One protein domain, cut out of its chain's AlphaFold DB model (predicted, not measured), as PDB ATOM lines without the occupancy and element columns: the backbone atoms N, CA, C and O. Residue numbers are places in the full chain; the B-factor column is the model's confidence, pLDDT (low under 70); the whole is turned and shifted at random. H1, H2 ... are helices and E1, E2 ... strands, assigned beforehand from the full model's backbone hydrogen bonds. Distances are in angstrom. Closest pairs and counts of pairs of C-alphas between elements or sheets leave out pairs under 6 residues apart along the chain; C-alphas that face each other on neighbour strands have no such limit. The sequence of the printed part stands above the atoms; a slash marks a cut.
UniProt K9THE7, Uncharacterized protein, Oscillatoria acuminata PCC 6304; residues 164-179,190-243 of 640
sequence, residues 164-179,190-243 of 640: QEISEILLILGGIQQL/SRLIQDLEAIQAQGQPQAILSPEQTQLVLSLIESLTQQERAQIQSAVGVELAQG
ATOM      1  N   GLN A 164     -43.424  -8.046   5.423       80.38
ATOM      2  CA  GLN A 164     -42.279  -8.157   6.315       80.38
ATOM      3  C   GLN A 164     -42.651  -7.719   7.735       80.38
ATOM      4  O   GLN A 164     -42.407  -8.470   8.674       80.38
ATOM      5  N   GLU A 165     -43.306  -6.569   7.891       79.25
ATOM      6  CA  GLU A 165     -43.736  -6.073   9.204       79.25
ATOM      7  C   GLU A 165     -44.724  -7.030   9.877       79.25
ATOM      8  O   GLU A 165     -44.588  -7.320  11.062       79.25
ATOM      9  N   ILE A 166     -45.664  -7.612   9.125       86.00
ATOM     10  CA  ILE A 166     -46.578  -8.636   9.660       86.00
ATOM     11  C   ILE A 166     -45.806  -9.873  10.126       86.00
ATOM     12  O   ILE A 166     -46.101 -10.416  11.190       86.00
ATOM     13  N   SER A 167     -44.788 -10.299   9.372       87.25
ATOM     14  CA  SER A 167     -43.926 -11.422   9.763       87.25
ATOM     15  C   SER A 167     -43.162 -11.126  11.055       87.25
ATOM     16  O   SER A 167     -43.052 -11.995  11.918       87.25
ATOM     17  N   GLU A 168     -42.655  -9.902  11.207       83.12
ATOM     18  CA  GLU A 168     -41.953  -9.446  12.410       83.12
ATOM     19  C   GLU A 168     -42.901  -9.372  13.617       83.12
ATOM     20  O   GLU A 168     -42.567  -9.881  14.690       83.12
ATOM     21  N   ILE A 169     -44.115  -8.840  13.436       85.31
ATOM     22  CA  ILE A 169     -45.157  -8.810  14.471       85.31
ATOM     23  C   ILE A 169     -45.523 -10.236  14.902       85.31
ATOM     24  O   ILE A 169     -45.575 -10.512  16.100       85.31
ATOM     25  N   LEU A 170     -45.725 -11.163  13.960       92.69
ATOM     26  CA  LEU A 170     -46.006 -12.571  14.258       92.69
ATOM     27  C   LEU A 170     -44.876 -13.223  15.064       92.69
ATOM     28  O   LEU A 170     -45.140 -13.949  16.027       92.69
ATOM     29  N   LEU A 171     -43.621 -12.918  14.725       86.12
ATOM     30  CA  LEU A 171     -42.447 -13.383  15.462       86.12
ATOM     31  C   LEU A 171     -42.450 -12.879  16.913       86.12
ATOM     32  O   LEU A 171     -42.240 -13.655  17.849       86.12
ATOM     33  N   ILE A 172     -42.715 -11.582  17.099       82.62
ATOM     34  CA  ILE A 172     -42.776 -10.935  18.413       82.62
ATOM     35  C   ILE A 172     -43.914 -11.535  19.238       82.62
ATOM     36  O   ILE A 172     -43.684 -11.966  20.367       82.62
ATOM     37  N   LEU A 173     -45.125 -11.623  18.679       90.38
ATOM     38  CA  LEU A 173     -46.292 -12.193  19.356       90.38
ATOM     39  C   LEU A 173     -46.064 -13.664  19.739       90.38
ATOM     40  O   LEU A 173     -46.435 -14.073  20.841       90.38
ATOM     41  N   GLY A 174     -45.395 -14.440  18.880       90.88
ATOM     42  CA  GLY A 174     -44.976 -15.809  19.181       90.88
ATOM     43  C   GLY A 174     -43.987 -15.888  20.350       90.88
ATOM     44  O   GLY A 174     -44.104 -16.770  21.199       90.88
ATOM     45  N   GLY A 175     -43.057 -14.935  20.449       86.12
ATOM     46  CA  GLY A 175     -42.167 -14.793  21.605       86.12
ATOM     47  C   GLY A 175     -42.914 -14.402  22.885       86.12
ATOM     48  O   GLY A 175     -42.674 -14.990  23.939       86.12
ATOM     49  N   ILE A 176     -43.869 -13.470  22.796       86.00
ATOM     50  CA  ILE A 176     -44.703 -13.046  23.933       86.00
ATOM     51  C   ILE A 176     -45.517 -14.230  24.477       86.00
ATOM     52  O   ILE A 176     -45.623 -14.383  25.692       86.00
ATOM     53  N   GLN A 177     -46.030 -15.123  23.619       90.56
ATOM     54  CA  GLN A 177     -46.746 -16.333  24.061       90.56
ATOM     55  C   GLN A 177     -45.904 -17.280  24.928       90.56
ATOM     56  O   GLN A 177     -46.475 -18.072  25.679       90.56
ATOM     57  N   GLN A 178     -44.571 -17.219  24.849       87.62
ATOM     58  CA  GLN A 178     -43.686 -18.034  25.688       87.62
ATOM     59  C   GLN A 178     -43.504 -17.458  27.101       87.62
ATOM     60  O   GLN A 178     -42.983 -18.144  27.984       87.62
ATOM     61  N   LEU A 179     -43.942 -16.219  27.341       87.44
ATOM     62  CA  LEU A 179     -43.926 -15.591  28.658       87.44
ATOM     63  C   LEU A 179     -45.087 -16.099  29.527       87.44
ATOM     64  O   LEU A 179     -46.109 -16.588  29.045       87.44
ATOM     65  N   SER A 190     -53.295 -15.186  21.037       93.44
ATOM     66  CA  SER A 190     -53.543 -16.322  20.137       93.44
ATOM     67  C   SER A 190     -54.526 -15.976  19.022       93.44
ATOM     68  O   SER A 190     -54.311 -16.385  17.884       93.44
ATOM     69  N   ARG A 191     -55.571 -15.199  19.325       93.31
ATOM     70  CA  ARG A 191     -56.517 -14.725  18.312       93.31
ATOM     71  C   ARG A 191     -55.855 -13.755  17.334       93.31
ATOM     72  O   ARG A 191     -56.017 -13.917  16.133       93.31
ATOM     73  N   LEU A 192     -55.082 -12.798  17.842       93.56
ATOM     74  CA  LEU A 192     -54.376 -11.826  17.009       93.56
ATOM     75  C   LEU A 192     -53.356 -12.497  16.078       93.56
ATOM     76  O   LEU A 192     -53.295 -12.146  14.906       93.56
ATOM     77  N   ILE A 193     -52.602 -13.489  16.564       95.31
ATOM     78  CA  ILE A 193     -51.698 -14.290  15.724       95.31
ATOM     79  C   ILE A 193     -52.481 -14.977  14.605       95.31
ATOM     80  O   ILE A 193     -52.099 -14.860  13.448       95.31
ATOM     81  N   GLN A 194     -53.596 -15.637  14.929       95.69
ATOM     82  CA  GLN A 194     -54.415 -16.323  13.929       95.69
ATOM     83  C   GLN A 194     -54.949 -15.358  12.856       95.69
ATOM     84  O   GLN A 194     -54.949 -15.690  11.670       95.69
ATOM     85  N   ASP A 195     -55.388 -14.167  13.263       93.69
ATOM     86  CA  ASP A 195     -55.870 -13.137  12.344       93.69
ATOM     87  C   ASP A 195     -54.734 -12.628  11.437       93.69
ATOM     88  O   ASP A 195     -54.904 -12.537  10.221       93.69
ATOM     89  N   LEU A 196     -53.555 -12.351  12.002       93.38
ATOM     90  CA  LEU A 196     -52.382 -11.888  11.256       93.38
ATOM     91  C   LEU A 196     -51.830 -12.955  10.301       93.38
ATOM     92  O   LEU A 196     -51.474 -12.623   9.173       93.38
ATOM     93  N   GLU A 197     -51.817 -14.231  10.692       96.06
ATOM     94  CA  GLU A 197     -51.457 -15.353   9.812       96.06
ATOM     95  C   GLU A 197     -52.436 -15.477   8.637       96.06
ATOM     96  O   GLU A 197     -52.022 -15.695   7.495       96.06
ATOM     97  N   ALA A 198     -53.739 -15.295   8.886       93.00
ATOM     98  CA  ALA A 198     -54.753 -15.311   7.836       93.00
ATOM     99  C   ALA A 198     -54.588 -14.141   6.855       93.00
ATOM    100  O   ALA A 198     -54.820 -14.313   5.658       93.00
ATOM    101  N   ILE A 199     -54.177 -12.968   7.343       89.69
ATOM    102  CA  ILE A 199     -53.858 -11.796   6.520       89.69
ATOM    103  C   ILE A 199     -52.575 -12.037   5.709       89.69
ATOM    104  O   ILE A 199     -52.552 -11.800   4.501       89.69
ATOM    105  N   GLN A 200     -51.526 -12.577   6.333       93.94
ATOM    106  CA  GLN A 200     -50.263 -12.916   5.673       93.94
ATOM    107  C   GLN A 200     -50.473 -13.927   4.531       93.94
ATOM    108  O   GLN A 200     -49.950 -13.760   3.428       93.94
ATOM    109  N   ALA A 201     -51.314 -14.944   4.755       92.38
ATOM    110  CA  ALA A 201     -51.630 -15.982   3.773       92.38
ATOM    111  C   ALA A 201     -52.324 -15.458   2.499       92.38
ATOM    112  O   ALA A 201     -52.343 -16.159   1.486       92.38
ATOM    113  N   GLN A 202     -52.878 -14.239   2.518       93.00
ATOM    114  CA  GLN A 202     -53.488 -13.616   1.338       93.00
ATOM    115  C   GLN A 202     -52.449 -13.121   0.321       93.00
ATOM    116  O   GLN A 202     -52.811 -12.856  -0.825       93.00
ATOM    117  N   GLY A 203     -51.172 -13.005   0.707       88.19
ATOM    118  CA  GLY A 203     -50.072 -12.669  -0.203       88.19
ATOM    119  C   GLY A 203     -50.127 -11.258  -0.796       88.19
ATOM    120  O   GLY A 203     -49.471 -10.996  -1.803       88.19
ATOM    121  N   GLN A 204     -50.909 -10.349  -0.210       82.81
ATOM    122  CA  GLN A 204     -50.954  -8.951  -0.642       82.81
ATOM    123  C   GLN A 204     -49.674  -8.219  -0.206       82.81
ATOM    124  O   GLN A 204     -49.215  -8.452   0.906       82.81
ATOM    125  N   PRO A 205     -49.083  -7.327  -1.021       64.88
ATOM    126  CA  PRO A 205     -47.826  -6.649  -0.677       64.88
ATOM    127  C   PRO A 205     -47.928  -5.789   0.595       64.88
ATOM    128  O   PRO A 205     -46.947  -5.636   1.324       64.88
ATOM    129  N   GLN A 206     -49.125  -5.278   0.875       70.88
ATOM    130  CA  GLN A 206     -49.492  -4.564   2.090       70.88
ATOM    131  C   GLN A 206     -50.816  -5.121   2.603       70.88
ATOM    132  O   GLN A 206     -51.640  -5.592   1.819       70.88
ATOM    133  N   ALA A 207     -51.016  -5.059   3.909       80.38
ATOM    134  CA  ALA A 207     -52.215  -5.523   4.563       80.38
ATOM    135  C   ALA A 207     -52.723  -4.486   5.558       80.38
ATOM    136  O   ALA A 207     -51.962  -3.752   6.188       80.38
ATOM    137  N   ILE A 208     -54.044  -4.435   5.657       76.81
ATOM    138  CA  ILE A 208     -54.772  -3.458   6.447       76.81
ATOM    139  C   ILE A 208     -55.220  -4.146   7.733       76.81
ATOM    140  O   ILE A 208     -56.009  -5.090   7.676       76.81
ATOM    141  N   LEU A 209     -54.730  -3.680   8.881       82.06
ATOM    142  CA  LEU A 209     -55.245  -4.124  10.177       82.06
ATOM    143  C   LEU A 209     -56.478  -3.315  10.564       82.06
ATOM    144  O   LEU A 209     -56.542  -2.103  10.334       82.06
ATOM    145  N   SER A 210     -57.459  -3.987  11.172       82.69
ATOM    146  CA  SER A 210     -58.579  -3.282  11.789       82.69
ATOM    147  C   SER A 210     -58.063  -2.387  12.924       82.69
ATOM    148  O   SER A 210     -57.037  -2.697  13.536       82.69
ATOM    149  N   PRO A 211     -58.777  -1.304  13.268       75.00
ATOM    150  CA  PRO A 211     -58.393  -0.446  14.388       75.00
ATOM    151  C   PRO A 211     -58.218  -1.224  15.695       75.00
ATOM    152  O   PRO A 211     -57.270  -0.981  16.440       75.00
ATOM    153  N   GLU A 212     -59.087  -2.211  15.955       79.00
ATOM    154  CA  GLU A 212     -58.966  -3.046  17.153       79.00
ATOM    155  C   GLU A 212     -57.685  -3.889  17.128       79.00
ATOM    156  O   GLU A 212     -57.027  -4.036  18.157       79.00
ATOM    157  N   GLN A 213     -57.306  -4.419  15.961       83.88
ATOM    158  CA  GLN A 213     -56.077  -5.194  15.786       83.88
ATOM    159  C   GLN A 213     -54.837  -4.315  15.965       83.88
ATOM    160  O   GLN A 213     -53.940  -4.686  16.722       83.88
ATOM    161  N   THR A 214     -54.802  -3.135  15.339       77.56
ATOM    162  CA  THR A 214     -53.697  -2.175  15.478       77.56
ATOM    163  C   THR A 214     -53.512  -1.759  16.935       77.56
ATOM    164  O   THR A 214     -52.402  -1.810  17.465       77.56
ATOM    165  N   GLN A 215     -54.598  -1.418  17.627       79.38
ATOM    166  CA  GLN A 215     -54.522  -0.974  19.017       79.38
ATOM    167  C   GLN A 215     -54.146  -2.108  19.979       79.38
ATOM    168  O   GLN A 215     -53.432  -1.886  20.962       79.38
ATOM    169  N   LEU A 216     -54.557  -3.343  19.680       84.56
ATOM    170  CA  LEU A 216     -54.132  -4.520  20.431       84.56
ATOM    171  C   LEU A 216     -52.628  -4.790  20.259       84.56
ATOM    172  O   LEU A 216     -51.945  -5.019  21.252       84.56
ATOM    173  N   VAL A 217     -52.092  -4.704  19.033       79.94
ATOM    174  CA  VAL A 217     -50.645  -4.843  18.769       79.94
ATOM    175  C   VAL A 217     -49.853  -3.792  19.550       79.94
ATOM    176  O   VAL A 217     -48.908  -4.137  20.262       79.94
ATOM    177  N   LEU A 218     -50.256  -2.522  19.460       76.12
ATOM    178  CA  LEU A 218     -49.561  -1.415  20.119       76.12
ATOM    179  C   LEU A 218     -49.588  -1.552  21.645       76.12
ATOM    180  O   LEU A 218     -48.535  -1.532  22.281       76.12
ATOM    181  N   SER A 219     -50.767  -1.783  22.229       80.25
ATOM    182  CA  SER A 219     -50.903  -1.938  23.683       80.25
ATOM    183  C   SER A 219     -50.122  -3.138  24.228       80.25
ATOM    184  O   SER A 219     -49.546  -3.056  25.314       80.25
ATOM    185  N   LEU A 220     -50.030  -4.236  23.467       81.62
ATOM    186  CA  LEU A 220     -49.201  -5.384  23.824       81.62
ATOM    187  C   LEU A 220     -47.717  -5.016  23.857       81.62
ATOM    188  O   LEU A 220     -47.068  -5.278  24.868       81.62
ATOM    189  N   ILE A 221     -47.194  -4.373  22.810       75.25
ATOM    190  CA  ILE A 221     -45.782  -3.961  22.727       75.25
ATOM    191  C   ILE A 221     -45.431  -2.963  23.840       75.25
ATOM    192  O   ILE A 221     -44.386  -3.083  24.492       75.25
ATOM    193  N   GLU A 222     -46.308  -1.994  24.090       76.56
ATOM    194  CA  GLU A 222     -46.135  -0.990  25.143       76.56
ATOM    195  C   GLU A 222     -46.175  -1.601  26.546       76.56
ATOM    196  O   GLU A 222     -45.458  -1.140  27.434       76.56
ATOM    197  N   SER A 223     -46.947  -2.674  26.746       80.56
ATOM    198  CA  SER A 223     -47.050  -3.349  28.044       80.56
ATOM    199  C   SER A 223     -45.813  -4.171  28.437       80.56
ATOM    200  O   SER A 223     -45.683  -4.535  29.606       80.56
ATOM    201  N   LEU A 224     -44.895  -4.451  27.499       78.62
ATOM    202  CA  LEU A 224     -43.708  -5.271  27.755       78.62
ATOM    203  C   LEU A 224     -42.646  -4.520  28.563       78.62
ATOM    204  O   LEU A 224     -42.097  -3.506  28.117       78.62
ATOM    205  N   THR A 225     -42.257  -5.092  29.700       83.88
ATOM    206  CA  THR A 225     -41.113  -4.632  30.497       83.88
ATOM    207  C   THR A 225     -39.784  -4.852  29.763       83.88
ATOM    208  O   THR A 225     -39.666  -5.711  28.888       83.88
ATOM    209  N   GLN A 226     -38.727  -4.125  30.147       74.81
ATOM    210  CA  GLN A 226     -37.385  -4.319  29.568       74.81
ATOM    211  C   GLN A 226     -36.879  -5.767  29.699       74.81
ATOM    212  O   GLN A 226     -36.222  -6.276  28.793       74.81
ATOM    213  N   GLN A 227     -37.204  -6.444  30.805       81.06
ATOM    214  CA  GLN A 227     -36.805  -7.832  31.031       81.06
ATOM    215  C   GLN A 227     -37.534  -8.795  30.083       81.06
ATOM    216  O   GLN A 227     -36.907  -9.700  29.539       81.06
ATOM    217  N   GLU A 228     -38.829  -8.582  29.845       81.69
ATOM    218  CA  GLU A 228     -39.619  -9.372  28.892       81.69
ATOM    219  C   GLU A 228     -39.156  -9.133  27.452       81.69
ATOM    220  O   GLU A 228     -38.992 -10.089  26.700       81.69
ATOM    221  N   ARG A 229     -38.840  -7.883  27.086       77.69
ATOM    222  CA  ARG A 229     -38.250  -7.553  25.778       77.69
ATOM    223  C   ARG A 229     -36.926  -8.289  25.558       77.69
ATOM    224  O   ARG A 229     -36.738  -8.893  24.506       77.69
ATOM    225  N   ALA A 230     -36.047  -8.312  26.562       76.06
ATOM    226  CA  ALA A 230     -34.784  -9.051  26.497       76.06
ATOM    227  C   ALA A 230     -34.995 -10.575  26.394       76.06
ATOM    228  O   ALA A 230     -34.270 -11.256  25.668       76.06
ATOM    229  N   GLN A 231     -36.005 -11.118  27.082       81.38
ATOM    230  CA  GLN A 231     -36.368 -12.534  26.984       81.38
ATOM    231  C   GLN A 231     -36.898 -12.891  25.593       81.38
ATOM    232  O   GLN A 231     -36.423 -13.863  25.008       81.38
ATOM    233  N   ILE A 232     -37.800 -12.082  25.029       78.25
ATOM    234  CA  ILE A 232     -38.316 -12.246  23.661       78.25
ATOM    235  C   ILE A 232     -37.163 -12.180  22.656       78.25
ATOM    236  O   ILE A 232     -37.033 -13.070  21.822       78.25
ATOM    237  N   GLN A 233     -36.273 -11.195  22.791       75.00
ATOM    238  CA  GLN A 233     -35.091 -11.053  21.938       75.00
ATOM    239  C   GLN A 233     -34.200 -12.305  21.987       75.00
ATOM    240  O   GLN A 233     -33.773 -12.812  20.950       75.00
ATOM    241  N   SER A 234     -33.972 -12.860  23.183       78.62
ATOM    242  CA  SER A 234     -33.188 -14.091  23.348       78.62
ATOM    243  C   SER A 234     -33.879 -15.347  22.797       78.62
ATOM    244  O   SER A 234     -33.200 -16.248  22.312       78.62
ATOM    245  N   ALA A 235     -35.213 -15.411  22.858       75.56
ATOM    246  CA  ALA A 235     -36.000 -16.569  22.435       75.56
ATOM    247  C   ALA A 235     -36.221 -16.610  20.918       75.56
ATOM    248  O   ALA A 235     -36.241 -17.681  20.316       75.56
ATOM    249  N   VAL A 236     -36.380 -15.441  20.301       73.88
ATOM    250  CA  VAL A 236     -36.727 -15.305  18.886       73.88
ATOM    251  C   VAL A 236     -35.477 -15.292  17.991       73.88
ATOM    252  O   VAL A 236     -35.577 -15.503  16.786       73.88
ATOM    253  N   GLY A 237     -34.279 -15.099  18.561       63.09
ATOM    254  CA  GLY A 237     -33.012 -15.128  17.814       63.09
ATOM    255  C   GLY A 237     -32.856 -13.979  16.812       63.09
ATOM    256  O   GLY A 237     -31.891 -13.941  16.052       63.09
ATOM    257  N   VAL A 238     -33.798 -13.040  16.821       57.38
ATOM    258  CA  VAL A 238     -33.709 -11.769  16.124       57.38
ATOM    259  C   VAL A 238     -33.103 -10.798  17.120       57.38
ATOM    260  O   VAL A 238     -33.703 -10.517  18.159       57.38
ATOM    261  N   GLU A 239     -31.907 -10.284  16.824       51.09
ATOM    262  CA  GLU A 239     -31.504  -9.010  17.405       51.09
ATOM    263  C   GLU A 239     -32.567  -8.003  16.968       51.09
ATOM    264  O   GLU A 239     -32.553  -7.529  15.834       51.09
ATOM    265  N   LEU A 240     -33.531  -7.720  17.850       51.75
ATOM    266  CA  LEU A 240     -34.285  -6.480  17.780       51.75
ATOM    267  C   LEU A 240     -33.206  -5.407  17.771       51.75
ATOM    268  O   LEU A 240     -32.569  -5.181  18.805       51.75
ATOM    269  N   ALA A 241     -32.906  -4.878  16.581       49.31
ATOM    270  CA  ALA A 241     -31.918  -3.834  16.415       49.31
ATOM    271  C   ALA A 241     -32.255  -2.795  17.479       49.31
ATOM    272  O   ALA A 241     -33.391  -2.320  17.534       49.31
ATOM    273  N   GLN A 242     -31.330  -2.547  18.406       51.16
ATOM    274  CA  GLN A 242     -31.551  -1.572  19.464       51.16
ATOM    275  C   GLN A 242     -31.454  -0.188  18.839       51.16
ATOM    276  O   GLN A 242     -30.498   0.529  19.060       51.16
ATOM    277  N   GLY A 243     -32.390   0.162  17.974       60.88
ATOM    278  CA  GLY A 243     -32.288   1.347  17.163       60.88
ATOM    279  C   GLY A 243     -33.434   1.460  16.186       60.88
ATOM    280  O   GLY A 243     -33.953   0.462  15.682       60.88
TER     281      GLY A 243
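This is residues 164 to 179 and 190 to 243 of the 640 residues of an uncharacterized protein of Oscillatoria acuminata PCC 6304 (UniProt K9THE7). Helix H1 is the core of a small helical domain, with H2 side by side with it, running the opposite way, and H4 lying across the last part of H1, residues 171 to 176, on roughly the other side. H3 covers a further side more loosely, and the short strand E1 leads from the end of H2 to its start. The printed part has 70 residues, with four named helices and one named strand in the order H1, H2, E1, H3, H4; the class is mostly helix. It is compact, with a radius of gyration of the C-alphas of 12.3 A and spans of 33 by 23 by 22 A.

H1, residues 164 to 176, has its centre 3.3 A from the mean of the C-alphas, the nearest of the elements. It touches H2, residues 190 to 200, at a shallow tilt of 18 degrees, opposite ways; the closest C-alphas, those of Leu 170 and Ile 193, are 6.1 A apart. With residues 171 to 176 alone H1 touches H4, residues 226 to 236, where the closest C-alphas, those of Gly 175 and Ile 232, are 5.1 A apart. These two run opposite ways at a steep tilt of 69 degrees, only just short of about perpendicular. H3, residues 211 to 223, touches no helix but is near H1, with 9 pairs of C-alphas within 10 A. H2 and H3 are close but not clearly touching, with the C-alphas of Leu 192 and Gln 213 closest at 7.0 A; they run opposite ways at a steep tilt of 58 degrees. E1, residues 206 to 209, pairs with no named strand. It is near H1, and E1 and H3 meet only through their link. The closest C-alphas of H2 and E1 are those of Ile 199 and Ala 207, 6.8 A apart. H4 is apart from H2, E1 and H3. In H1, H2, H3 and H4 every O i to N i+4 pair is within hydrogen-bond range.

H1 begins at C-alpha 164, (-42.279, -8.157, 6.315), and is 18.4 A long from first to last C-alpha. H2 measures 15.2 A, E1 9.9 A, H3 18.0 A and H4 15.3 A. H3 begins at C-alpha 211, (-58.393, -0.446, 14.388), and H4 ends at C-alpha 236, (-36.727, -15.305, 18.886).

The two C-alphas farthest apart, those of Gln 204 and Gln 227, are 34.7 A apart. Residues 180 to 189, in the link from H1 to H2, are cut out, and C-alphas 179 and 190 are 12.9 A apart across the cut. The links H2 to E1, E1 to H3 and H3 to H4 are tight. Mean pLDDT of the printed part is 80.8; residue 205 and residues 237 to 243 are under 70.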